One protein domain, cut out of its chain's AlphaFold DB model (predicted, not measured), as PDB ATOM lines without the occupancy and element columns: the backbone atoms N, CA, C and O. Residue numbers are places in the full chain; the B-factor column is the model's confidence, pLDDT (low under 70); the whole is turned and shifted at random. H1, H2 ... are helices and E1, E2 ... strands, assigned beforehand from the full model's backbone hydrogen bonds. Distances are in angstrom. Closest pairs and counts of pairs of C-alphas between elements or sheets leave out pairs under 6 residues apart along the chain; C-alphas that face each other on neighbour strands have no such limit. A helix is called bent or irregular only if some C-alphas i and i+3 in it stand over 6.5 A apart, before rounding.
ATOM      1  N   GLN A   6     158.414 134.578 165.619       68.31
ATOM      2  CA  GLN A   6     157.358 135.591 165.592       68.31
ATOM      3  C   GLN A   6     155.957 134.973 165.465       68.31
ATOM      4  O   GLN A   6     155.060 135.303 166.231       68.31
ATOM      5  N   GLY A   7     155.769 134.009 164.558       71.38
ATOM      6  CA  GLY A   7     154.472 133.349 164.389       71.38
ATOM      7  C   GLY A   7     154.056 132.499 165.597       71.38
ATOM      8  O   GLY A   7     152.863 132.317 165.840       71.38
ATOM      9  N   LYS A   8     155.017 131.984 166.376       72.94
ATOM     10  CA  LYS A   8     154.736 131.278 167.637       72.94
ATOM     11  C   LYS A   8     154.335 132.249 168.743       72.94
ATOM     12  O   LYS A   8     153.412 131.939 169.494       72.94
ATOM     13  N   GLU A   9     155.000 133.397 168.838       74.94
ATOM     14  CA  GLU A   9     154.644 134.456 169.789       74.94
ATOM     15  C   GLU A   9     153.251 135.024 169.505       74.94
ATOM     16  O   GLU A   9     152.439 135.132 170.425       74.94
ATOM     17  N   ASP A  10     152.926 135.277 168.237       80.69
ATOM     18  CA  ASP A  10     151.613 135.784 167.830       80.69
ATOM     19  C   ASP A  10     150.492 134.784 168.169       80.69
ATOM     20  O   ASP A  10     149.449 135.156 168.718       80.69
ATOM     21  N   ALA A  11     150.714 133.488 167.913       84.81
ATOM     22  CA  ALA A  11     149.765 132.433 168.267       84.81
ATOM     23  C   ALA A  11     149.570 132.306 169.789       84.81
ATOM     24  O   ALA A  11     148.450 132.097 170.267       84.81
ATOM     25  N   LEU A  12     150.653 132.451 170.558       87.88
ATOM     26  CA  LEU A  12     150.611 132.425 172.016       87.88
ATOM     27  C   LEU A  12     149.831 133.628 172.569       87.88
ATOM     28  O   LEU A  12     148.983 133.454 173.448       87.88
ATOM     29  N   GLY A  13     150.052 134.817 172.003       91.38
ATOM     30  CA  GLY A  13     149.316 136.036 172.337       91.38
ATOM     31  C   GLY A  13     147.823 135.932 172.021       91.38
ATOM     32  O   GLY A  13     146.995 136.308 172.852       91.38
ATOM     33  N   ALA A  14     147.456 135.350 170.874       92.75
ATOM     34  CA  ALA A  14     146.057 135.101 170.526       92.75
ATOM     35  C   ALA A  14     145.379 134.165 171.539       92.75
ATOM     36  O   ALA A  14     144.293 134.465 172.033       92.75
ATOM     37  N   LYS A  15     146.047 133.069 171.923       93.88
ATOM     38  CA  LYS A  15     145.526 132.152 172.947       93.88
ATOM     39  C   LYS A  15     145.396 132.832 174.313       93.88
ATOM     40  O   LYS A  15     144.432 132.575 175.027       93.88
ATOM     41  N   ALA A  16     146.348 133.687 174.693       96.00
ATOM     42  CA  ALA A  16     146.272 134.447 175.940       96.00
ATOM     43  C   ALA A  16     145.099 135.440 175.934       96.00
ATOM     44  O   ALA A  16     144.432 135.610 176.952       96.00
ATOM     45  N   ALA A  17     144.802 136.050 174.783       95.44
ATOM     46  CA  ALA A  17     143.654 136.937 174.629       95.44
ATOM     47  C   ALA A  17     142.315 136.201 174.794       95.44
ATOM     48  O   ALA A  17     141.402 136.745 175.412       95.44
ATOM     49  N   GLU A  18     142.192 134.971 174.291       96.00
ATOM     50  CA  GLU A  18     140.980 134.160 174.483       96.00
ATOM     51  C   GLU A  18     140.753 133.778 175.952       96.00
ATOM     52  O   GLU A  18     139.621 133.833 176.431       96.00
ATOM     53  N   GLU A  19     141.815 133.461 176.697       97.44
ATOM     54  CA  GLU A  19     141.730 133.271 178.151       97.44
ATOM     55  C   GLU A  19     141.341 134.578 178.864       97.44
ATOM     56  O   GLU A  19     140.407 134.592 179.666       97.44
ATOM     57  N   GLY A  20     142.015 135.686 178.535       96.44
ATOM     58  CA  GLY A  20     141.815 136.990 179.170       96.44
ATOM     59  C   GLY A  20     140.395 137.537 179.006       96.44
ATOM     60  O   GLY A  20     139.798 137.997 179.975       96.44
ATOM     61  N   LYS A  21     139.786 137.399 177.820       96.38
ATOM     62  CA  LYS A  21     138.400 137.846 177.547       96.38
ATOM     63  C   LYS A  21     137.351 137.210 178.464       96.38
ATOM     64  O   LYS A  21     136.270 137.778 178.638       96.38
ATOM     65  N   ARG A  22     137.639 136.025 179.006       96.75
ATOM     66  CA  ARG A  22     136.730 135.269 179.881       96.75
ATOM     67  C   ARG A  22     136.814 135.720 181.338       96.75
ATOM     68  O   ARG A  22     135.891 135.428 182.096       96.75
ATOM     69  N   LEU A  23     137.884 136.421 181.719       97.38
ATOM     70  CA  LEU A  23     138.071 136.937 183.070       97.38
ATOM     71  C   LEU A  23     137.034 138.021 183.401       97.38
ATOM     72  O   LEU A  23     136.604 138.813 182.548       97.38
ATOM     73  N   LYS A  24     136.614 138.039 184.667       96.38
ATOM     74  CA  LYS A  24     135.800 139.116 185.240       96.38
ATOM     75  C   LYS A  24     136.673 140.278 185.701       96.38
ATOM     76  O   LYS A  24     137.883 140.138 185.833       96.38
ATOM     77  N   GLU A  25     136.054 141.432 185.931       94.44
ATOM     78  CA  GLU A  25     136.775 142.656 186.299       94.44
ATOM     79  C   GLU A  25     137.479 142.528 187.659       94.44
ATOM     80  O   GLU A  25     138.565 143.073 187.854       94.44
ATOM     81  N   GLU A  26     136.884 141.780 188.588       95.38
ATOM     82  CA  GLU A  26     137.460 141.455 189.889       95.38
ATOM     83  C   GLU A  26     138.632 140.463 189.798       95.38
ATOM     84  O   GLU A  26     139.512 140.488 190.654       95.38
ATOM     85  N   GLN A  27     138.712 139.643 188.742       97.62
ATOM     86  CA  GLN A  27     139.756 138.633 188.564       97.62
ATOM     87  C   GLN A  27     141.044 139.263 188.036       97.62
ATOM     88  O   GLN A  27     141.305 139.306 186.832       97.62
ATOM     89  N   ARG A  28     141.863 139.758 188.962       96.88
ATOM     90  CA  ARG A  28     143.016 140.619 188.663       96.88
ATOM     91  C   ARG A  28     144.353 139.962 188.918       96.88
ATOM     92  O   ARG A  28     145.361 140.410 188.373       96.88
ATOM     93  N   TYR A  29     144.389 138.936 189.759       98.50
ATOM     94  CA  TYR A  29     145.646 138.491 190.323       98.50
ATOM     95  C   TYR A  29     146.073 137.099 189.876       98.50
ATOM     96  O   TYR A  29     145.277 136.213 189.563       98.50
ATOM     97  N   LEU A  30     147.392 136.922 189.875       98.62
ATOM     98  CA  LEU A  30     148.057 135.664 189.576       98.62
ATOM     99  C   LEU A  30     148.452 134.997 190.892       98.62
ATOM    100  O   LEU A  30     148.988 135.652 191.788       98.62
ATOM    101  N   ARG A  31     148.190 133.695 190.997       98.75
ATOM    102  CA  ARG A  31     148.584 132.830 192.110       98.75
ATOM    103  C   ARG A  31     149.507 131.740 191.583       98.75
ATOM    104  O   ARG A  31     149.086 130.909 190.790       98.75
ATOM    105  N   GLY A  32     150.769 131.758 191.980       98.62
ATOM    106  CA  GLY A  32     151.757 130.750 191.618       98.62
ATOM    107  C   GLY A  32     152.008 129.800 192.771       98.62
ATOM    108  O   GLY A  32     152.351 130.256 193.858       98.62
ATOM    109  N   LEU A  33     151.862 128.499 192.543       98.75
ATOM    110  CA  LEU A  33     152.115 127.473 193.553       98.75
ATOM    111  C   LEU A  33     153.195 126.541 193.036       98.75
ATOM    112  O   LEU A  33     152.904 125.652 192.230       98.75
ATOM    113  N   PHE A  34     154.422 126.760 193.491       98.69
ATOM    114  CA  PHE A  34     155.600 126.077 192.985       98.69
ATOM    115  C   PHE A  34     156.054 124.945 193.897       98.69
ATOM    116  O   PHE A  34     155.982 125.053 195.119       98.69
ATOM    117  N   SER A  35     156.534 123.864 193.289       97.19
ATOM    118  CA  SER A  35     157.250 122.786 193.972       97.19
ATOM    119  C   SER A  35     158.769 122.920 193.866       97.19
ATOM    120  O   SER A  35     159.471 122.386 194.716       97.19
ATOM    121  N   GLY A  36     159.281 123.613 192.842       96.50
ATOM    122  CA  GLY A  36     160.698 123.925 192.681       96.50
ATOM    123  C   GLY A  36     161.006 125.405 192.913       96.50
ATOM    124  O   GLY A  36     160.597 126.260 192.123       96.50
ATOM    125  N   GLY A  37     161.815 125.709 193.930       96.94
ATOM    126  CA  GLY A  37     162.184 127.084 194.285       96.94
ATOM    127  C   GLY A  37     162.879 127.872 193.176       96.94
ATOM    128  O   GLY A  37     162.555 129.036 192.948       96.94
ATOM    129  N   THR A  38     163.761 127.239 192.395       97.56
ATOM    130  CA  THR A  38     164.407 127.899 191.244       97.56
ATOM    131  C   THR A  38     163.397 128.290 190.162       97.56
ATOM    132  O   THR A  38     163.514 129.363 189.575       97.56
ATOM    133  N   LEU A  39     162.380 127.457 189.920       98.56
ATOM    134  CA  LEU A  39     161.319 127.750 188.949       98.56
ATOM    135  C   LEU A  39     160.429 128.897 189.451       98.56
ATOM    136  O   LEU A  39     160.074 129.788 188.676       98.56
ATOM    137  N   CYS A  40     160.147 128.924 190.758       98.62
ATOM    138  CA  CYS A  40     159.456 130.035 191.412       98.62
ATOM    139  C   CYS A  40     160.246 131.350 191.272       98.62
ATOM    140  O   CYS A  40     159.695 132.371 190.854       98.62
ATOM    141  N   ALA A  41     161.557 131.322 191.537       98.38
ATOM    142  CA  ALA A  41     162.438 132.481 191.411       98.38
ATOM    143  C   ALA A  41     162.551 132.987 189.960       98.38
ATOM    144  O   ALA A  41     162.503 134.197 189.725       98.38
ATOM    145  N   GLU A  42     162.653 132.081 188.980       98.62
ATOM    146  CA  GLU A  42     162.646 132.434 187.555       98.62
ATOM    147  C   GLU A  42     161.330 133.124 187.163       98.62
ATOM    148  O   GLU A  42     161.348 134.178 186.521       98.62
ATOM    149  N   ALA A  43     160.190 132.579 187.597       98.69
ATOM    150  CA  ALA A  43     158.884 133.169 187.327       98.69
ATOM    151  C   ALA A  43     158.748 134.566 187.961       98.69
ATOM    152  O   ALA A  43     158.313 135.496 187.280       98.69
ATOM    153  N   LEU A  44     159.185 134.754 189.214       98.31
ATOM    154  CA  LEU A  44     159.217 136.068 189.877       98.31
ATOM    155  C   LEU A  44     160.034 137.083 189.076       98.31
ATOM    156  O   LEU A  44     159.573 138.199 188.816       98.31
ATOM    157  N   PHE A  45     161.234 136.689 188.650       98.25
ATOM    158  CA  PHE A  45     162.103 137.552 187.865       98.25
ATOM    159  C   PHE A  45     161.442 137.961 186.542       98.25
ATOM    160  O   PHE A  45     161.396 139.150 186.225       98.25
ATOM    161  N   LEU A  46     160.880 137.012 185.791       98.31
ATOM    162  CA  LEU A  46     160.252 137.291 184.497       98.31
ATOM    163  C   LEU A  46     158.988 138.148 184.621       98.31
ATOM    164  O   LEU A  46     158.804 139.072 183.826       98.31
ATOM    165  N   LEU A  47     158.155 137.902 185.634       98.06
ATOM    166  CA  LEU A  47     156.980 138.728 185.920       98.06
ATOM    167  C   LEU A  47     157.384 140.171 186.255       98.06
ATOM    168  O   LEU A  47     156.797 141.107 185.708       98.06
ATOM    169  N   SER A  48     158.458 140.365 187.030       97.19
ATOM    170  CA  SER A  48     158.977 141.708 187.327       97.19
ATOM    171  C   SER A  48     159.413 142.459 186.060       97.19
ATOM    172  O   SER A  48     159.156 143.655 185.918       97.19
ATOM    173  N   LYS A  49     159.992 141.753 185.074       96.69
ATOM    174  CA  LYS A  49     160.356 142.325 183.765       96.69
ATOM    175  C   LYS A  49     159.145 142.714 182.921       96.69
ATOM    176  O   LYS A  49     159.288 143.524 182.009       96.69
ATOM    177  N   LYS A  50     157.968 142.168 183.227       95.88
ATOM    178  CA  LYS A  50     156.681 142.557 182.639       95.88
ATOM    179  C   LYS A  50     155.932 143.608 183.464       95.88
ATOM    180  O   LYS A  50     154.788 143.905 183.153       95.88
ATOM    181  N   GLY A  51     156.566 144.185 184.488       96.00
ATOM    182  CA  GLY A  51     155.949 145.194 185.351       96.00
ATOM    183  C   GLY A  51     154.966 144.622 186.375       96.00
ATOM    184  O   GLY A  51     154.280 145.384 187.050       96.00
ATOM    185  N   ILE A  52     154.902 143.294 186.523       96.81
ATOM    186  CA  ILE A  52     154.050 142.629 187.508       96.81
ATOM    187  C   ILE A  52     154.858 142.460 188.793       96.81
ATOM    188  O   ILE A  52     155.807 141.678 188.854       96.81
ATOM    189  N   THR A  53     154.469 143.196 189.829       96.94
ATOM    190  CA  THR A  53     155.037 143.040 191.173       96.94
ATOM    191  C   THR A  53     154.287 141.934 191.899       96.94
ATOM    192  O   THR A  53     153.067 142.021 192.029       96.94
ATOM    193  N   ALA A  54     155.000 140.905 192.361       97.81
ATOM    194  CA  ALA A  54     154.405 139.763 193.044       97.81
ATOM    195  C   ALA A  54     155.021 139.531 194.427       97.81
ATOM    196  O   ALA A  54     156.237 139.581 194.596       97.81
ATOM    197  N   TRP A  55     154.173 139.227 195.405       98.50
ATOM    198  CA  TRP A  55     154.567 138.807 196.744       98.50
ATOM    199  C   TRP A  55     155.095 137.371 196.732       98.50
ATOM    200  O   TRP A  55     154.568 136.519 196.013       98.50
ATOM    201  N   SER A  56     156.104 137.063 197.547       98.31
ATOM    202  CA  SER A  56     156.603 135.685 197.672       98.31
ATOM    203  C   SER A  56     157.305 135.412 198.997       98.31
ATOM    204  O   SER A  56     157.884 136.312 199.598       98.31
ATOM    205  N   ASN A  57     157.307 134.160 199.453       97.56
ATOM    206  CA  ASN A  57     158.154 133.725 200.568       97.56
ATOM    207  C   ASN A  57     159.653 133.788 200.218       97.56
ATOM    208  O   ASN A  57     160.474 134.097 201.085       97.56
ATOM    209  N   ILE A  58     159.993 133.608 198.940       96.62
ATOM    210  CA  ILE A  58     161.370 133.646 198.434       96.62
ATOM    211  C   ILE A  58     161.707 134.958 197.707       96.62
ATOM    212  O   ILE A  58     162.690 135.025 196.969       96.62
ATOM    213  N   HIS A  59     160.906 136.015 197.888       97.00
ATOM    214  CA  HIS A  59     161.147 137.279 197.191       97.00
ATOM    215  C   HIS A  59     162.525 137.870 197.574       97.00
ATOM    216  O   HIS A  59     162.826 137.966 198.772       97.00
ATOM    217  N   PRO A  60     163.361 138.301 196.602       92.19
ATOM    218  CA  PRO A  60     164.685 138.858 196.893       92.19
ATOM    219  C   PRO A  60     164.620 140.221 197.597       92.19
ATOM    220  O   PRO A  60     165.437 140.508 198.469       92.19
ATOM    221  N   ASP A  61     163.631 141.058 197.264       95.38
ATOM    222  CA  ASP A  61     163.318 142.261 198.045       95.38
ATOM    223  C   ASP A  61     162.481 141.898 199.279       95.38
ATOM    224  O   ASP A  61     161.335 141.463 199.156       95.38
ATOM    225  N   SER A  62     163.046 142.137 200.464       94.56
ATOM    226  CA  SER A  62     162.393 141.945 201.765       94.56
ATOM    227  C   SER A  62     161.043 142.660 201.922       94.56
ATOM    228  O   SER A  62     160.192 142.170 202.662       94.56
ATOM    229  N   LYS A  63     160.809 143.780 201.224       96.12
ATOM    230  CA  LYS A  63     159.549 144.545 201.302       96.12
ATOM    231  C   LYS A  63     158.378 143.853 200.608       96.12
ATOM    232  O   LYS A  63     157.231 144.185 200.884       96.12
ATOM    233  N   LEU A  64     158.682 142.911 199.720       96.50
ATOM    234  CA  LEU A  64     157.720 142.128 198.946       96.50
ATOM    235  C   LEU A  64     157.652 140.674 199.436       96.50
ATOM    236  O   LEU A  64     157.080 139.803 198.775       96.50
ATOM    237  N   LYS A  65     158.219 140.396 200.620       96.56
ATOM    238  CA  LYS A  65     158.035 139.107 201.279       96.56
ATOM    239  C   LYS A  65     156.637 138.983 201.868       96.56
ATOM    240  O   LYS A  65     156.098 139.931 202.439       96.56
ATOM    241  N   LEU A  66     156.057 137.793 201.749       94.19
ATOM    242  CA  LEU A  66     154.788 137.478 202.403       94.19
ATOM    243  C   LEU A  66     154.929 137.564 203.926       94.19
ATOM    244  O   LEU A  66     155.856 136.999 204.502       94.19
ATOM    245  N   VAL A  67     153.974 138.242 204.565       89.69
ATOM    246  CA  VAL A  67     153.875 138.298 206.032       89.69
ATOM    247  C   VAL A  67     153.236 137.020 206.575       89.69
ATOM    248  O   VAL A  67     153.741 136.432 207.524       89.69
ATOM    249  N   ASP A  68     152.142 136.574 205.952       93.50
ATOM    250  CA  ASP A  68     151.505 135.285 206.224       93.50
ATOM    251  C   ASP A  68     151.712 134.371 205.015       93.50
ATOM    252  O   ASP A  68     151.145 134.592 203.947       93.50
ATOM    253  N   LEU A  69     152.536 133.337 205.178       91.25
ATOM    254  CA  LEU A  69     152.886 132.405 204.104       91.25
ATOM    255  C   LEU A  69     151.686 131.558 203.636       91.25
ATOM    256  O   LEU A  69     151.681 131.006 202.528       91.25
ATOM    257  N   TRP A  70     150.637 131.466 204.457       91.31
ATOM    258  CA  TRP A  70     149.442 130.662 204.200       91.31
ATOM    259  C   TRP A  70     148.336 131.425 203.471       91.31
ATOM    260  O   TRP A  70     147.331 130.810 203.089       91.31
ATOM    261  N   LYS A  71     148.528 132.734 203.263       93.56
ATOM    262  CA  LYS A  71     147.585 133.625 202.584       93.56
ATOM    263  C   LYS A  71     148.268 134.361 201.447       93.56
ATOM    264  O   LYS A  71     149.277 135.033 201.629       93.56
ATOM    265  N   SER A  72     147.696 134.232 200.261       95.94
ATOM    266  CA  SER A  72     148.166 134.962 199.091       95.94
ATOM    267  C   SER A  72     147.734 136.425 199.165       95.94
ATOM    268  O   SER A  72     146.700 136.748 199.748       95.94
ATOM    269  N   ARG A  73     148.541 137.315 198.584       96.06
ATOM    270  CA  ARG A  73     148.278 138.757 198.507       96.06
ATOM    271  C   ARG A  73     148.566 139.244 197.095       96.06
ATOM    272  O   ARG A  73     149.684 139.035 196.640       96.06
ATOM    273  N   GLU A  74     147.607 139.928 196.460       97.50
ATOM    274  CA  GLU A  74     147.752 140.495 195.101       97.50
ATOM    275  C   GLU A  74     148.407 139.479 194.151       97.50
ATOM    276  O   GLU A  74     148.155 138.294 194.308       97.50
ATOM    277  N   HIS A  75     149.254 139.838 193.182       98.56
ATOM    278  CA  HIS A  75     150.049 138.801 192.511       98.56
ATOM    279  C   HIS A  75     150.961 138.121 193.533       98.56
ATOM    280  O   HIS A  75     151.655 138.796 194.288       98.56
ATOM    281  N   CYS A  76     150.976 136.794 193.562       98.38
ATOM    282  CA  CYS A  76     151.720 136.059 194.572       98.38
ATOM    283  C   CYS A  76     152.264 134.755 194.006       98.38
ATOM    284  O   CYS A  76     151.492 133.990 193.432       98.38
ATOM    285  N   LEU A  77     153.562 134.494 194.182       98.62
ATOM    286  CA  LEU A  77     154.181 133.201 193.883       98.62
ATOM    287  C   LEU A  77     154.731 132.599 195.176       98.62
ATOM    288  O   LEU A  77     155.519 133.236 195.873       98.62
ATOM    289  N   VAL A  78     154.343 131.371 195.491       98.44
ATOM    290  CA  VAL A  78     154.785 130.661 196.690       98.44
ATOM    291  C   VAL A  78     155.630 129.470 196.274       98.44
ATOM    292  O   VAL A  78     155.165 128.621 195.514       98.44
ATOM    293  N   ASP A  79     156.852 129.400 196.791       98.12
ATOM    294  CA  ASP A  79     157.635 128.168 196.793       98.12
ATOM    295  C   ASP A  79     157.193 127.307 197.978       98.12
ATOM    296  O   ASP A  79     157.519 127.608 199.127       98.12
ATOM    297  N   LEU A  80     156.414 126.263 197.698       97.25
ATOM    298  CA  LEU A  80     155.930 125.319 198.705       97.25
ATOM    299  C   LEU A  80     157.009 124.299 199.107       97.25
ATOM    300  O   LEU A  80     156.760 123.491 200.001       97.25
ATOM    301  N   GLY A  81     158.155 124.286 198.417       94.31
ATOM    302  CA  GLY A  81     159.312 123.454 198.741       94.31
ATOM    303  C   GLY A  81     160.202 124.042 199.832       94.31
ATOM    304  O   GLY A  81     161.003 123.315 200.415       94.31
ATOM    305  N   ASP A  82     160.030 125.330 200.136       93.62
ATOM    306  CA  ASP A  82     160.756 126.032 201.192       93.62
ATOM    307  C   ASP A  82     160.578 125.346 202.558       93.62
ATOM    308  O   ASP A  82     159.498 124.838 202.885       93.62
ATOM    309  N   ASP A  83     161.643 125.350 203.366       88.81
ATOM    310  CA  ASP A  83     161.725 124.640 204.648       88.81
ATOM    311  C   ASP A  83     160.529 124.926 205.565       88.81
ATOM    312  O   ASP A  83     160.042 124.026 206.253       88.81
ATOM    313  N   VAL A  84     159.993 126.152 205.545       88.88
ATOM    314  CA  VAL A  84     158.857 126.536 206.399       88.88
ATOM    315  C   VAL A  84     157.593 125.714 206.099       88.88
ATOM    316  O   VAL A  84     156.775 125.491 206.995       88.88
ATOM    317  N   PHE A  85     157.434 125.221 204.869       89.56
ATOM    318  CA  PHE A  85     156.296 124.397 204.455       89.56
ATOM    319  C   PHE A  85     156.526 122.893 204.623       89.56
ATOM    320  O   PHE A  85     155.557 122.125 204.617       89.56
ATOM    321  N   THR A  86     157.779 122.467 204.798       88.69
ATOM    322  CA  THR A  86     158.175 121.052 204.839       88.69
ATOM    323  C   THR A  86     158.539 120.565 206.247       88.69
ATOM    324  O   THR A  86     158.814 119.381 206.451       88.69
ATOM    325  N   VAL A  87     158.441 121.419 207.274       88.25
ATOM    326  CA  VAL A  87     158.575 120.984 208.676       88.25
ATOM    327  C   VAL A  87     157.509 119.936 209.021       88.25
ATOM    328  O   VAL A  87     156.313 120.225 209.089       88.25
ATOM    329  N   GLY A  88     157.954 118.701 209.270       89.00
ATOM    330  CA  GLY A  88     157.080 117.579 209.629       89.00
ATOM    331  C   GLY A  88     156.206 117.061 208.481       89.00
ATOM    332  O   GLY A  88     155.242 116.342 208.743       89.00
ATOM    333  N   ARG A  89     156.513 117.426 207.228       90.12
ATOM    334  CA  ARG A  89     155.768 117.027 206.025       90.12
ATOM    335  C   ARG A  89     156.731 116.678 204.883       90.12
ATOM    336  O   ARG A  89     157.789 117.294 204.786       90.12
ATOM    337  N   PRO A  90     156.402 115.726 203.997       93.25
ATOM    338  CA  PRO A  90     157.211 115.504 202.806       93.25
ATOM    339  C   PRO A  90     157.217 116.739 201.892       93.25
ATOM    340  O   PRO A  90     156.250 117.499 201.844       93.25
ATOM    341  N   HIS A  91     158.304 116.917 201.142       95.94
ATOM    342  CA  HIS A  91     158.428 117.974 200.135       95.94
ATOM    343  C   HIS A  91     157.290 117.878 199.089       95.94
ATOM    344  O   HIS A  91     156.936 116.761 198.703       95.94
ATOM    345  N   PRO A  92     156.752 118.996 198.555       93.38
ATOM    346  CA  PRO A  92     155.605 119.004 197.633       93.38
ATOM    347  C   PRO A  92     155.818 118.250 196.314       93.38
ATOM    348  O   PRO A  92     154.852 117.909 195.635       93.38
ATOM    349  N   MET A  93     157.073 118.001 195.927       95.25
ATOM    350  CA  MET A  93     157.378 117.118 194.793       95.25
ATOM    351  C   MET A  93     157.055 115.648 195.087       95.25
ATOM    352  O   MET A  93     156.758 114.907 194.156       95.25
ATOM    353  N   ILE A  94     157.131 115.225 196.353       95.75
ATOM    354  CA  ILE A  94     156.874 113.852 196.812       95.75
ATOM    355  C   ILE A  94     155.399 113.702 197.191       95.75
ATOM    356  O   ILE A  94     154.734 112.779 196.727       95.75
ATOM    357  N   ASP A  95     154.897 114.617 198.023       96.19
ATOM    358  CA  ASP A  95     153.530 114.609 198.540       96.19
ATOM    359  C   ASP A  95     152.793 115.896 198.120       96.19
ATOM    360  O   ASP A  95     153.124 116.986 198.593       96.19
ATOM    361  N   PRO A  96     151.781 115.807 197.241       94.94
ATOM    362  CA  PRO A  96     151.098 116.976 196.694       94.94
ATOM    363  C   PRO A  96     149.999 117.535 197.613       94.94
ATOM    364  O   PRO A  96     149.303 118.461 197.196       94.94
ATOM    365  N   THR A  97     149.801 117.007 198.829       96.62
ATOM    366  CA  THR A  97     148.654 117.340 199.699       96.62
ATOM    367  C   THR A  97     148.534 118.839 199.938       96.62
ATOM    368  O   THR A  97     147.495 119.431 199.649       96.62
ATOM    369  N   LEU A  98     149.621 119.488 200.370       95.31
ATOM    370  CA  LEU A  98     149.620 120.934 200.604       95.31
ATOM    371  C   LEU A  98     149.301 121.716 199.323       95.31
ATOM    372  O   LEU A  98     148.606 122.732 199.348       95.31
ATOM    373  N   ARG A  99     149.803 121.239 198.185       97.06
ATOM    374  CA  ARG A  99     149.585 121.888 196.898       97.06
ATOM    375  C   ARG A  99     148.123 121.786 196.467       97.06
ATOM    376  O   ARG A  99     147.563 122.786 196.037       97.06
ATOM    377  N   ILE A 100     147.494 120.627 196.658       98.44
ATOM    378  CA  ILE A 100     146.059 120.402 196.421       98.44
ATOM    379  C   ILE A 100     145.211 121.323 197.303       98.44
ATOM    380  O   ILE A 100     144.324 122.009 196.793       98.44
ATOM    381  N   GLU A 101     145.499 121.378 198.605       97.56
ATOM    382  CA  GLU A 101     144.803 122.273 199.539       97.56
ATOM    383  C   GLU A 101     144.912 123.732 199.094       97.56
ATOM    384  O   GLU A 101     143.924 124.471 199.096       97.56
ATOM    385  N   ARG A 102     146.112 124.146 198.674       97.75
ATOM    386  CA  ARG A 102     146.362 125.522 198.266       97.75
ATOM    387  C   ARG A 102     145.691 125.859 196.934       97.75
ATOM    388  O   ARG A 102     145.100 126.925 196.854       97.75
ATOM    389  N   ILE A 103     145.670 124.955 195.950       98.62
ATOM    390  CA  ILE A 103     144.916 125.132 194.689       98.62
ATOM    391  C   ILE A 103     143.445 125.446 194.975       98.62
ATOM    392  O   ILE A 103     142.889 126.381 194.401       98.62
ATOM    393  N   LEU A 104     142.820 124.684 195.876       98.56
ATOM    394  CA  LEU A 104     141.418 124.892 196.237       98.56
ATOM    395  C   LEU A 104     141.212 126.228 196.957       98.56
ATOM    396  O   LEU A 104     140.285 126.952 196.612       98.56
ATOM    397  N   ARG A 105     142.108 126.592 197.881       98.19
ATOM    398  CA  ARG A 105     142.050 127.880 198.587       98.19
ATOM    399  C   ARG A 105     142.202 129.074 197.644       98.19
ATOM    400  O   ARG A 105     141.449 130.030 197.756       98.19
ATOM    401  N   GLU A 106     143.144 129.029 196.702       98.38
ATOM    402  CA  GLU A 106     143.302 130.117 195.724       98.38
ATOM    403  C   GLU A 106     142.064 130.270 194.837       98.38
ATOM    404  O   GLU A 106     141.734 131.374 194.408       98.38
ATOM    405  N   ALA A 107     141.356 129.168 194.582       97.62
ATOM    406  CA  ALA A 107     140.103 129.188 193.851       97.62
ATOM    407  C   ALA A 107     138.927 129.732 194.670       97.62
ATOM    408  O   ALA A 107     137.916 130.062 194.063       97.62
ATOM    409  N   GLU A 108     139.010 129.848 195.995       97.62
ATOM    410  CA  GLU A 108     137.975 130.495 196.819       97.62
ATOM    411  C   GLU A 108     138.037 132.025 196.716       97.62
ATOM    412  O   GLU A 108     137.011 132.691 196.849       97.62
ATOM    413  N   ASP A 109     139.216 132.578 196.427       97.94
ATOM    414  CA  ASP A 109     139.420 134.011 196.243       97.94
ATOM    415  C   ASP A 109     138.799 134.477 194.903       97.94
ATOM    416  O   ASP A 109     139.206 134.012 193.826       97.94
ATOM    417  N   PRO A 110     137.785 135.367 194.919       97.38
ATOM    418  CA  PRO A 110     137.167 135.876 193.699       97.38
ATOM    419  C   PRO A 110     138.122 136.723 192.852       97.38
ATOM    420  O   PRO A 110     137.870 136.865 191.658       97.38
ATOM    421  N   GLU A 111     139.221 137.232 193.417       97.75
ATOM    422  CA  GLU A 111     140.188 138.054 192.687       97.75
ATOM    423  C   GLU A 111     141.232 137.227 191.914       97.75
ATOM    424  O   GLU A 111     142.011 137.773 191.121       97.75
ATOM    425  N   THR A 112     141.256 135.903 192.105       98.50
ATOM    426  CA  THR A 112     142.166 135.005 191.384       98.50
ATOM    427  C   THR A 112     141.753 134.869 189.918       98.50
ATOM    428  O   THR A 112     140.674 134.367 189.590       98.50
ATOM    429  N   ALA A 113     142.652 135.279 189.024       98.25
ATOM    430  CA  ALA A 113     142.484 135.213 187.574       98.25
ATOM    431  C   ALA A 113     143.273 134.055 186.954       98.25
ATOM    432  O   ALA A 113     142.753 133.293 186.134       98.25
ATOM    433  N   VAL A 114     144.537 133.919 187.368       98.81
ATOM    434  CA  VAL A 114     145.470 132.923 186.833       98.81
ATOM    435  C   VAL A 114     146.071 132.104 187.967       98.81
ATOM    436  O   VAL A 114     146.606 132.665 188.922       98.81
ATOM    437  N   LEU A 115     146.045 130.781 187.825       98.88
ATOM    438  CA  LEU A 115     146.792 129.843 188.656       98.88
ATOM    439  C   LEU A 115     147.989 129.306 187.857       98.88
ATOM    440  O   LEU A 115     147.796 128.667 186.823       98.88
ATOM    441  N   LEU A 116     149.210 129.564 188.327       98.88
ATOM    442  CA  LEU A 116     150.468 129.155 187.692       98.88
ATOM    443  C   LEU A 116     151.128 128.010 188.477       98.88
ATOM    444  O   LEU A 116     151.344 128.125 189.684       98.88
ATOM    445  N   LEU A 117     151.457 126.913 187.794       98.88
ATOM    446  CA  LEU A 117     151.990 125.689 188.398       98.88
ATOM    447  C   LEU A 117     153.239 125.180 187.647       98.88
ATOM    448  O   LEU A 117     153.308 125.233 186.425       98.88
ATOM    449  N   ASP A 118     154.198 124.598 188.360       98.56
ATOM    450  CA  ASP A 118     155.270 123.753 187.809       98.56
ATOM    451  C   ASP A 118     154.998 122.257 188.050       98.56
ATOM    452  O   ASP A 118     154.641 121.844 189.149       98.56
ATOM    453  N   ILE A 119     155.207 121.400 187.059       98.62
ATOM    454  CA  ILE A 119     155.127 119.945 187.238       98.62
ATOM    455  C   ILE A 119     156.527 119.371 187.062       98.62
ATOM    456  O   ILE A 119     157.009 119.265 185.938       98.62
ATOM    457  N   VAL A 120     157.186 119.017 188.163       98.19
ATOM    458  CA  VAL A 120     158.554 118.482 188.142       98.19
ATOM    459  C   VAL A 120     158.515 116.955 188.173       98.19
ATOM    460  O   VAL A 120     157.863 116.364 189.036       98.19
ATOM    461  N   LEU A 121     159.184 116.325 187.207       98.38
ATOM    462  CA  LEU A 121     159.291 114.870 187.074       98.38
ATOM    463  C   LEU A 121     160.651 114.370 187.578       98.38
ATOM    464  O   LEU A 121     161.501 115.148 188.011       98.38
ATOM    465  N   GLY A 122     160.850 113.058 187.489       97.50
ATOM    466  CA  GLY A 122     162.114 112.403 187.791       97.50
ATOM    467  C   GLY A 122     162.064 111.549 189.049       97.50
ATOM    468  O   GLY A 122     161.024 111.369 189.693       97.50
ATOM    469  N   TYR A 123     163.211 110.970 189.384       95.81
ATOM    470  CA  TYR A 123     163.341 110.101 190.547       95.81
ATOM    471  C   TYR A 123     163.073 110.865 191.845       95.81
ATOM    472  O   TYR A 123     163.560 111.975 192.043       95.81
ATOM    473  N   GLY A 124     162.297 110.252 192.738       93.50
ATOM    474  CA  GLY A 124     161.900 110.861 194.007       93.50
ATOM    475  C   GLY A 124     160.715 111.826 193.910       93.50
ATOM    476  O   GLY A 124     160.201 112.215 194.947       93.50
ATOM    477  N   ALA A 125     160.230 112.178 192.716       97.00
ATOM    478  CA  ALA A 125     158.945 112.863 192.583       97.00
ATOM    479  C   ALA A 125     157.772 111.878 192.738       97.00
ATOM    480  O   ALA A 125     157.938 110.659 192.626       97.00
ATOM    481  N   HIS A 126     156.570 112.413 192.951       98.06
ATOM    482  CA  HIS A 126     155.329 111.646 192.958       98.06
ATOM    483  C   HIS A 126     155.244 110.754 191.694       98.06
ATOM    484  O   HIS A 126     155.681 111.182 190.619       98.06
ATOM    485  N   PRO A 127     154.682 109.530 191.765       98.06
ATOM    486  CA  PRO A 127     154.569 108.648 190.595       98.06
ATOM    487  C   PRO A 127     153.700 109.227 189.472       98.06
ATOM    488  O   PRO A 127     153.857 108.880 188.305       98.06
ATOM    489  N   ASP A 128     152.782 110.125 189.828       98.31
ATOM    490  CA  ASP A 128     151.943 110.850 188.881       98.31
ATOM    491  C   ASP A 128     151.692 112.312 189.318       98.31
ATOM    492  O   ASP A 128     150.643 112.604 189.894       98.31
ATOM    493  N   PRO A 129     152.651 113.234 189.137       97.88
ATOM    494  CA  PRO A 129     152.597 114.574 189.721       97.88
ATOM    495  C   PRO A 129     151.586 115.483 189.018       97.88
ATOM    496  O   PRO A 129     150.952 116.309 189.666       97.88
ATOM    497  N   GLY A 130     151.388 115.335 187.707       97.69
ATOM    498  CA  GLY A 130     150.341 116.053 186.985       97.69
ATOM    499  C   GLY A 130     148.964 115.462 187.267       97.69
ATOM    500  O   GLY A 130     148.027 116.196 187.577       97.69
ATOM    501  N   GLY A 131     148.835 114.133 187.206       98.38
ATOM    502  CA  GLY A 131     147.546 113.457 187.359       98.38
ATOM    503  C   GLY A 131     146.919 113.635 188.733       98.38
ATOM    504  O   GLY A 131     145.718 113.885 188.824       98.38
ATOM    505  N   VAL A 132     147.724 113.606 189.796       98.50
ATOM    506  CA  VAL A 132     147.233 113.792 191.169       98.50
ATOM    507  C   VAL A 132     146.657 115.194 191.422       98.50
ATOM    508  O   VAL A 132     145.775 115.351 192.262       98.50
ATOM    509  N   LEU A 133     147.086 116.213 190.663       98.69
ATOM    510  CA  LEU A 133     146.563 117.579 190.784       98.69
ATOM    511  C   LEU A 133     145.268 117.799 189.988       98.69
ATOM    512  O   LEU A 133     144.481 118.675 190.359       98.69
ATOM    513  N   ILE A 134     145.008 117.013 188.935       98.75
ATOM    514  CA  ILE A 134     143.856 117.200 188.032       98.75
ATOM    515  C   ILE A 134     142.518 117.307 188.780       98.75
ATOM    516  O   ILE A 134     141.791 118.261 188.499       98.75
ATOM    517  N   PRO A 135     142.168 116.426 189.741       98.75
ATOM    518  CA  PRO A 135     140.894 116.536 190.452       98.75
ATOM    519  C   PRO A 135     140.725 117.876 191.178       98.75
ATOM    520  O   PRO A 135     139.648 118.472 191.152       98.75
ATOM    521  N   SER A 136     141.803 118.383 191.786       98.69
ATOM    522  CA  SER A 136     141.795 119.670 192.489       98.69
ATOM    523  C   SER A 136     141.680 120.854 191.529       98.69
ATOM    524  O   SER A 136     140.925 121.782 191.800       98.69
ATOM    525  N   ILE A 137     142.337 120.778 190.366       98.81
ATOM    526  CA  ILE A 137     142.238 121.773 189.292       98.81
ATOM    527  C   ILE A 137     140.816 121.811 188.724       98.81
ATOM    528  O   ILE A 137     140.250 122.891 188.554       98.81
ATOM    529  N   ALA A 138     140.218 120.648 188.453       98.75
ATOM    530  CA  ALA A 138     138.851 120.558 187.946       98.75
ATOM    531  C   ALA A 138     137.854 121.145 188.953       98.75
ATOM    532  O   ALA A 138     137.004 121.952 188.580       98.75
ATOM    533  N   LYS A 139     138.003 120.801 190.239       98.75
ATOM    534  CA  LYS A 139     137.180 121.361 191.315       98.75
ATOM    535  C   LYS A 139     137.360 122.877 191.441       98.75
ATOM    536  O   LYS A 139     136.367 123.590 191.478       98.75
ATOM    537  N   ALA A 140     138.597 123.374 191.448       98.75
ATOM    538  CA  ALA A 140     138.900 124.804 191.490       98.75
ATOM    539  C   ALA A 140     138.216 125.568 190.347       98.75
ATOM    540  O   ALA A 140     137.509 126.547 190.586       98.75
ATOM    541  N   LYS A 141     138.364 125.083 189.109       98.75
ATOM    542  CA  LYS A 141     137.693 125.662 187.939       98.75
ATOM    543  C   LYS A 141     136.173 125.644 188.078       98.75
ATOM    544  O   LYS A 141     135.542 126.654 187.787       98.75
ATOM    545  N   HIS A 142     135.607 124.534 188.550       98.50
ATOM    546  CA  HIS A 142     134.166 124.402 188.751       98.50
ATOM    547  C   HIS A 142     133.623 125.398 189.784       98.50
ATOM    548  O   HIS A 142     132.622 126.059 189.521       98.50
ATOM    549  N   GLU A 143     134.282 125.561 190.935       98.25
ATOM    550  CA  GLU A 143     133.840 126.522 191.956       98.25
ATOM    551  C   GLU A 143     133.962 127.977 191.475       98.25
ATOM    552  O   GLU A 143     133.118 128.814 191.807       98.25
ATOM    553  N   VAL A 144     134.973 128.288 190.655       98.38
ATOM    554  CA  VAL A 144     135.108 129.607 190.014       98.38
ATOM    555  C   VAL A 144     133.996 129.838 188.988       98.38
ATOM    556  O   VAL A 144     133.365 130.894 188.994       98.38
ATOM    557  N   GLU A 145     133.695 128.846 188.152       98.06
ATOM    558  CA  GLU A 145     132.613 128.919 187.164       98.06
ATOM    559  C   GLU A 145     131.234 129.045 187.828       98.06
ATOM    560  O   GLU A 145     130.404 129.845 187.399       98.06
ATOM    561  N   LYS A 146     131.000 128.320 188.927       97.94
ATOM    562  CA  LYS A 146     129.743 128.351 189.688       97.94
ATOM    563  C   LYS A 146     129.419 129.739 190.245       97.94
ATOM    564  O   LYS A 146     128.244 130.094 190.329       97.94
ATOM    565  N   ARG A 147     130.434 130.538 190.591       96.06
ATOM    566  CA  ARG A 147     130.263 131.956 190.972       96.06
ATOM    567  C   ARG A 147     130.277 132.923 189.781       96.06
ATOM    568  O   ARG A 147     130.255 134.131 189.976       96.06
ATOM    569  N   GLY A 148     130.311 132.401 188.557       97.00
ATOM    570  CA  GLY A 148     130.282 133.167 187.315       97.00
ATOM    571  C   GLY A 148     131.644 133.663 186.828       97.00
ATOM    572  O   GLY A 148     131.668 134.423 185.862       97.00
ATOM    573  N   GLY A 149     132.753 133.273 187.461       97.12
ATOM    574  CA  GLY A 149     134.111 133.657 187.066       97.12
ATOM    575  C   GLY A 149     134.752 132.701 186.058       97.12
ATOM    576  O   GLY A 149     134.147 131.725 185.612       97.12
ATOM    577  N   TYR A 150     136.020 132.955 185.734       98.19
ATOM    578  CA  TYR A 150     136.844 132.064 184.917       98.19
ATOM    579  C   TYR A 150     138.250 131.883 185.494       98.19
ATOM    580  O   TYR A 150     138.952 132.863 185.702       98.19
ATOM    581  N   LEU A 151     138.701 130.648 185.721       98.56
ATOM    582  CA  LEU A 151     140.062 130.388 186.203       98.56
ATOM    583  C   LEU A 151     140.961 129.886 185.071       98.56
ATOM    584  O   LEU A 151     140.832 128.734 184.636       98.56
ATOM    585  N   SER A 152     141.913 130.721 184.645       98.62
ATOM    586  CA  SER A 152     142.978 130.284 183.741       98.62
ATOM    587  C   SER A 152     144.024 129.506 184.538       98.62
ATOM    588  O   SER A 152     144.605 130.022 185.489       98.62
ATOM    589  N   VAL A 153     144.254 128.243 184.179       98.88
ATOM    590  CA  VAL A 153     145.267 127.402 184.833       98.88
ATOM    591  C   VAL A 153     146.385 127.145 183.840       98.88
ATOM    592  O   VAL A 153     146.152 126.582 182.769       98.88
ATOM    593  N   VAL A 154     147.588 127.566 184.207       98.88
ATOM    594  CA  VAL A 154     148.784 127.578 183.367       98.88
ATOM    595  C   VAL A 154     149.854 126.736 184.041       98.88
ATOM    596  O   VAL A 154     150.068 126.859 185.247       98.88
ATOM    597  N   ALA A 155     150.545 125.890 183.281       98.75
ATOM    598  CA  ALA A 155     151.667 125.144 183.828       98.75
ATOM    599  C   ALA A 155     152.775 124.865 182.813       98.75
ATOM    600  O   ALA A 155     152.573 124.931 181.602       98.75
ATOM    601  N   SER A 156     153.946 124.501 183.323       98.56
ATOM    602  CA  SER A 156     155.011 123.855 182.552       98.56
ATOM    603  C   SER A 156     155.368 122.515 183.178       98.56
ATOM    604  O   SER A 156     155.328 122.378 184.400       98.56
ATOM    605  N   VAL A 157     155.769 121.547 182.355       98.62
ATOM    606  CA  VAL A 157     156.287 120.258 182.830       98.62
ATOM    607  C   VAL A 157     157.807 120.248 182.657       98.62
ATOM    608  O   VAL A 157     158.308 120.457 181.555       98.62
ATOM    609  N   THR A 158     158.542 120.017 183.741       98.12
ATOM    610  CA  THR A 158     160.005 119.916 183.761       98.12
ATOM    611  C   THR A 158     160.396 118.455 183.935       98.12
ATOM    612  O   THR A 158     160.220 117.880 185.006       98.12
ATOM    613  N   GLY A 159     160.908 117.856 182.865       97.38
ATOM    614  CA  GLY A 159     161.275 116.446 182.803       97.38
ATOM    615  C   GLY A 159     161.314 115.960 181.358       97.38
ATOM    616  O   GLY A 159     161.241 116.756 180.420       97.38
ATOM    617  N   THR A 160     161.417 114.651 181.176       98.12
ATOM    618  CA  THR A 160     161.583 113.992 179.878       98.12
ATOM    619  C   THR A 160     160.666 112.777 179.738       98.12
ATOM    620  O   THR A 160     160.073 112.296 180.704       98.12
ATOM    621  N   ASP A 161     160.552 112.235 178.524       98.25
ATOM    622  CA  ASP A 161     159.856 110.960 178.293       98.25
ATOM    623  C   ASP A 161     160.608 109.740 178.852       98.25
ATOM    624  O   ASP A 161     160.055 108.646 178.869       98.25
ATOM    625  N   GLN A 162     161.854 109.916 179.305       98.12
ATOM    626  CA  GLN A 162     162.636 108.862 179.960       98.12
ATOM    627  C   GLN A 162     162.445 108.840 181.482       98.12
ATOM    628  O   GLN A 162     162.885 107.897 182.136       98.12
ATOM    629  N   ASP A 163     161.799 109.860 182.055       98.50
ATOM    630  CA  ASP A 163     161.460 109.856 183.474       98.50
ATOM    631  C   ASP A 163     160.340 108.845 183.767       98.50
ATOM    632  O   ASP A 163     159.469 108.640 182.915       98.50
ATOM    633  N   PRO A 164     160.284 108.260 184.982       98.06
ATOM    634  CA  PRO A 164     159.269 107.262 185.341       98.06
ATOM    635  C   PRO A 164     157.820 107.712 185.099       98.06
ATOM    636  O   PRO A 164     156.947 106.893 184.826       98.06
ATOM    637  N   GLN A 165     157.564 109.018 185.202       98.56
ATOM    638  CA  GLN A 165     156.243 109.624 185.042       98.56
ATOM    639  C   GLN A 165     155.853 109.886 183.578       98.56
ATOM    640  O   GLN A 165     154.669 110.131 183.330       98.56
ATOM    641  N   VAL A 166     156.829 109.857 182.657       98.62
ATOM    642  CA  VAL A 166     156.737 110.130 181.210       98.62
ATOM    643  C   VAL A 166     156.162 111.513 180.877       98.62
ATOM    644  O   VAL A 166     154.953 111.745 180.951       98.62
ATOM    645  N   TYR A 167     157.024 112.439 180.446       98.56
ATOM    646  CA  TYR A 167     156.655 113.819 180.097       98.56
ATOM    647  C   TYR A 167     155.406 113.939 179.210       98.56
ATOM    648  O   TYR A 167     154.481 114.682 179.549       98.56
ATOM    649  N   SER A 168     155.352 113.213 178.094       98.44
ATOM    650  CA  SER A 168     154.254 113.294 177.124       98.44
ATOM    651  C   SER A 168     152.912 112.892 177.732       98.44
ATOM    652  O   SER A 168     151.920 113.591 177.522       98.44
ATOM    653  N   LEU A 169     152.890 111.847 178.564       98.44
ATOM    654  CA  LEU A 169     151.687 111.411 179.277       98.44
ATOM    655  C   LEU A 169     151.236 112.448 180.311       98.44
ATOM    656  O   LEU A 169     150.037 112.694 180.444       98.44
ATOM    657  N   GLN A 170     152.176 113.071 181.034       98.62
ATOM    658  CA  GLN A 170     151.901 114.162 181.982       98.62
ATOM    659  C   GLN A 170     151.307 115.384 181.289       98.62
ATOM    660  O   GLN A 170     150.278 115.910 181.720       98.62
ATOM    661  N   LYS A 171     151.914 115.794 180.178       98.62
ATOM    662  CA  LYS A 171     151.433 116.901 179.358       98.62
ATOM    663  C   LYS A 171     150.025 116.637 178.820       98.62
ATOM    664  O   LYS A 171     149.140 117.466 179.024       98.62
ATOM    665  N   GLU A 172     149.798 115.483 178.196       98.50
ATOM    666  CA  GLU A 172     148.522 115.160 177.548       98.50
ATOM    667  C   GLU A 172     147.343 115.190 178.531       98.50
ATOM    668  O   GLU A 172     146.299 115.779 178.238       98.50
ATOM    669  N   LYS A 173     147.488 114.590 179.718       98.31
ATOM    670  CA  LYS A 173     146.395 114.572 180.706       98.31
ATOM    671  C   LYS A 173     146.075 115.953 181.267       98.31
ATOM    672  O   LYS A 173     144.904 116.258 181.481       98.31
ATOM    673  N   LEU A 174     147.088 116.792 181.477       98.69
ATOM    674  CA  LEU A 174     146.886 118.157 181.958       98.69
ATOM    675  C   LEU A 174     146.201 119.015 180.887       98.69
ATOM    676  O   LEU A 174     145.254 119.738 181.199       98.69
ATOM    677  N   GLU A 175     146.606 118.881 179.622       98.50
ATOM    678  CA  GLU A 175     145.938 119.547 178.495       98.50
ATOM    679  C   GLU A 175     144.471 119.105 178.372       98.50
ATOM    680  O   GLU A 175     143.587 119.951 178.230       98.50
ATOM    681  N   LYS A 176     144.182 117.803 178.522       98.31
ATOM    682  CA  LYS A 176     142.806 117.270 178.566       98.31
ATOM    683  C   LYS A 176     141.988 117.810 179.745       98.31
ATOM    684  O   LYS A 176     140.781 117.981 179.610       98.31
ATOM    685  N   ALA A 177     142.628 118.130 180.870       97.81
ATOM    686  CA  ALA A 177     142.008 118.818 182.008       97.81
ATOM    687  C   ALA A 177     141.850 120.344 181.791       97.81
ATOM    688  O   ALA A 177     141.449 121.090 182.693       97.81
ATOM    689  N   GLY A 178     142.174 120.839 180.593       97.69
ATOM    690  CA  GLY A 178     142.086 122.244 180.218       97.69
ATOM    691  C   GLY A 178     143.190 123.113 180.818       97.69
ATOM    692  O   GLY A 178     142.996 124.322 180.944       97.69
ATOM    693  N   VAL A 179     144.309 122.535 181.258       98.69
ATOM    694  CA  VAL A 179     145.486 123.308 181.677       98.69
ATOM    695  C   VAL A 179     146.228 123.782 180.429       98.69
ATOM    696  O   VAL A 179     146.506 122.999 179.519       98.69
ATOM    697  N   ALA A 180     146.583 125.065 180.378       98.44
ATOM    698  CA  ALA A 180     147.483 125.577 179.358       98.44
ATOM    699  C   ALA A 180     148.915 125.123 179.679       98.44
ATOM    700  O   ALA A 180     149.567 125.707 180.543       98.44
ATOM    701  N   ILE A 181     149.394 124.079 178.994       98.31
ATOM    702  CA  ILE A 181     150.774 123.599 179.129       98.31
ATOM    703  C   ILE A 181     151.697 124.333 178.165       98.31
ATOM    704  O   ILE A 181     151.478 124.326 176.951       98.31
ATOM    705  N   LEU A 182     152.735 124.961 178.718       97.94
ATOM    706  CA  LEU A 182     153.764 125.660 177.964       97.94
ATOM    707  C   LEU A 182     155.078 124.866 177.970       97.94
ATOM    708  O   LEU A 182     155.345 124.131 178.923       97.94
ATOM    709  N   PRO A 183     155.913 125.015 176.924       95.31
ATOM    710  CA  PRO A 183     157.145 124.235 176.785       95.31
ATOM    711  C   PRO A 183     158.209 124.500 177.860       95.31
ATOM    712  O   PRO A 183     159.114 123.686 178.022       95.31
ATOM    713  N   SER A 184     158.136 125.624 178.577       97.75
ATOM    714  CA  SER A 184     159.058 125.956 179.667       97.75
ATOM    715  C   SER A 184     158.383 126.787 180.755       97.75
ATOM    716  O   SER A 184     157.362 127.435 180.511       97.75
ATOM    717  N   ASN A 185     158.985 126.803 181.947       98.38
ATOM    718  CA  ASN A 185     158.540 127.637 183.064       98.38
ATOM    719  C   ASN A 185     158.559 129.127 182.701       98.38
ATOM    720  O   ASN A 185     157.583 129.840 182.934       98.38
ATOM    721  N   ALA A 186     159.611 129.570 182.007       98.06
ATOM    722  CA  ALA A 186     159.687 130.917 181.468       98.06
ATOM    723  C   ALA A 186     158.501 131.258 180.549       98.06
ATOM    724  O   ALA A 186     157.860 132.296 180.718       98.06
ATOM    725  N   GLN A 187     158.159 130.377 179.604       97.75
ATOM    726  CA  GLN A 187     157.013 130.599 178.719       97.75
ATOM    727  C   GLN A 187     155.677 130.544 179.469       97.75
ATOM    728  O   GLN A 187     154.785 131.324 179.142       97.75
ATOM    729  N   ALA A 188     155.540 129.689 180.485       98.62
ATOM    730  CA  ALA A 188     154.355 129.642 181.341       98.62
ATOM    731  C   ALA A 188     154.154 130.959 182.111       98.62
ATOM    732  O   ALA A 188     153.057 131.518 182.091       98.62
ATOM    733  N   ALA A 189     155.212 131.503 182.720       98.50
ATOM    734  CA  ALA A 189     155.163 132.778 183.434       98.50
ATOM    735  C   ALA A 189     154.829 133.954 182.500       98.50
ATOM    736  O   ALA A 189     153.975 134.785 182.817       98.50
ATOM    737  N   LEU A 190     155.455 134.007 181.319       97.88
ATOM    738  CA  LEU A 190     155.180 135.042 180.319       97.88
ATOM    739  C   LEU A 190     153.759 134.939 179.756       97.88
ATOM    740  O   LEU A 190     153.094 135.959 179.598       97.88
ATOM    741  N   TYR A 191     153.273 133.726 179.495       98.44
ATOM    742  CA  TYR A 191     151.895 133.502 179.064       98.44
ATOM    743  C   TYR A 191     150.896 133.953 180.132       98.44
ATOM    744  O   TYR A 191     149.943 134.661 179.817       98.44
ATOM    745  N   ALA A 192     151.140 133.620 181.401       98.50
ATOM    746  CA  ALA A 192     150.304 134.060 182.512       98.50
ATOM    747  C   ALA A 192     150.236 135.598 182.612       98.50
ATOM    748  O   ALA A 192     149.155 136.150 182.811       98.50
ATOM    749  N   ALA A 193     151.358 136.295 182.395       97.94
ATOM    750  CA  ALA A 193     151.380 137.758 182.308       97.94
ATOM    751  C   ALA A 193     150.528 138.291 181.143       97.94
ATOM    752  O   ALA A 193     149.761 139.232 181.331       97.94
ATOM    753  N   MET A 194     150.616 137.669 179.960       97.25
ATOM    754  CA  MET A 194     149.792 138.051 178.806       97.25
ATOM    755  C   MET A 194     148.298 137.851 179.086       97.25
ATOM    756  O   MET A 194     147.499 138.710 178.725       97.25
ATOM    757  N   VAL A 195     147.905 136.753 179.743       98.12
ATOM    758  CA  VAL A 195     146.499 136.507 180.110       98.12
ATOM    759  C   VAL A 195     145.969 137.625 181.009       98.12
ATOM    760  O   VAL A 195     144.883 138.142 180.750       98.12
ATOM    761  N   LEU A 196     146.745 138.040 182.018       96.50
ATOM    762  CA  LEU A 196     146.381 139.160 182.892       96.50
ATOM    763  C   LEU A 196     146.242 140.470 182.111       96.50
ATOM    764  O   LEU A 196     145.227 141.147 182.237       96.50
ATOM    765  N   GLU A 197     147.225 140.801 181.270       94.44
ATOM    766  CA  GLU A 197     147.213 142.017 180.448       94.44
ATOM    767  C   GLU A 197     145.977 142.075 179.536       94.44
ATOM    768  O   GLU A 197     145.342 143.118 179.414       94.44
ATOM    769  N   LYS A 198     145.599 140.950 178.915       92.00
ATOM    770  CA  LYS A 198     144.421 140.881 178.032       92.00
ATOM    771  C   LYS A 198     143.090 140.768 178.784       92.00
ATOM    772  O   LYS A 198     142.045 140.951 178.163       92.00
ATOM    773  N   GLY A 199     143.120 140.439 180.075       86.56
ATOM    774  CA  GLY A 199     141.941 140.373 180.941       86.56
ATOM    775  C   GLY A 199     141.598 141.689 181.634       86.56
ATOM    776  O   GLY A 199     140.444 141.898 182.006       86.56
ATOM    777  N   GLN A 200     142.566 142.596 181.775       79.12
ATOM    778  CA  GLN A 200     142.323 143.940 182.289       79.12
ATOM    779  C   GLN A 200     141.489 144.737 181.277       79.12
ATOM    780  O   GLN A 200     141.938 145.057 180.178       79.12
TER     781      GLN A 200
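Overview. This is residues 6 to 200 of the 202 residues of the protein "FdrA protein" of Candidatus Hakubanella thermoalkaliphilus (UniProt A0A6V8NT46). A twisted parallel sheet of five strands is the middle of three layers, with H1, H2 and H7 over one face and H4, H5 and H6 over the other. Residues 55 to 71 loop out beyond the sheet's E2 edge, where the short H3 also lies. The printed part has 195 residues with seven named helices and five named strands, in the order H1 E1 H2 E2 H3 H4 E3 H5 E4 H6 E5 H7; the class is mixed and the sheet's order is E2 E1 E3 E4 E5. It is compact and rounded, with a radius of gyration of the C-alphas of 15.5 A and spans of 40 by 38 by 35 A.

Arrangement. H1, residues 6 to 20, touches H7, residues 185 to 199, at a steep tilt of 53 degrees; their closest C-alphas are Gly 20 and Gly 199, 3.8 A. E1, residues 29 to 34, has parallel neighbours E2, residues 76 to 79, and E3, residues 112 to 120; within hydrogen-bond range are N 32 and O 76, 2.8 A, and N 31 and O 114, 2.8 A. E4, residues 152 to 158, is parallel to E3, with N 115 and O 152 at 2.8 A, and to E5, residues 180 to 182, with N 155 and O 180 at 2.9 A. H2, residues 37 to 49, is on the same face as H7 and touches it at a steep tilt of 42 degrees, C-alphas 43 and 189 being closest at 5.4 A. H7 is over E3 and E4 at a height over the sheet of 7.8 A. H3, residues 83 to 86, is not on the sheet. On the opposite face, H4, residues 97 to 108, touches H5, residues 129 to 146, at a shallow tilt of 18 degrees, C-alphas 107 and 140 being closest at 5.1 A. H5 touches H6, residues 167 to 176, with residues 129 to 134 alone, C-alphas 130 and 170 being closest at 5.6 A. E1 H2 E2, E3 H5 E4 and E4 H6 E5 are strand-helix-strand units, parallel neighbour strands joined through a helix, with right-handed crossovers; E2, H3 H4, E3 is a split one, with E1 between its strands, also right-handed. Every O i to N i+4 pair is within hydrogen-bond range in H1, H2, H4, H6 and H7, and 11 of 14 in H5; H3 is too short for one.

Along the chain. H1 begins at C-alpha 6, (157.358, 135.591, 165.592), and is 20.7 A long. E3 is 23.5 A, H5 26.7 A and E4 19.9 A. H5 is only just irregular, with C-alphas 132 and 135 6.9 A apart, and has a kink of 31 degrees near residue 136. H7, 21.0 A, ends at C-alpha 199, (141.941, 140.373, 180.941).

Size, cuts and confidence. The C-alphas of Gly 7 and Gly 88 are farthest apart, 48.0 A. The printed part has no cut, and H2 to E2, 26 residues, is the one long link. Mean pLDDT of the printed part is 96.1, and residue 6 is under 70.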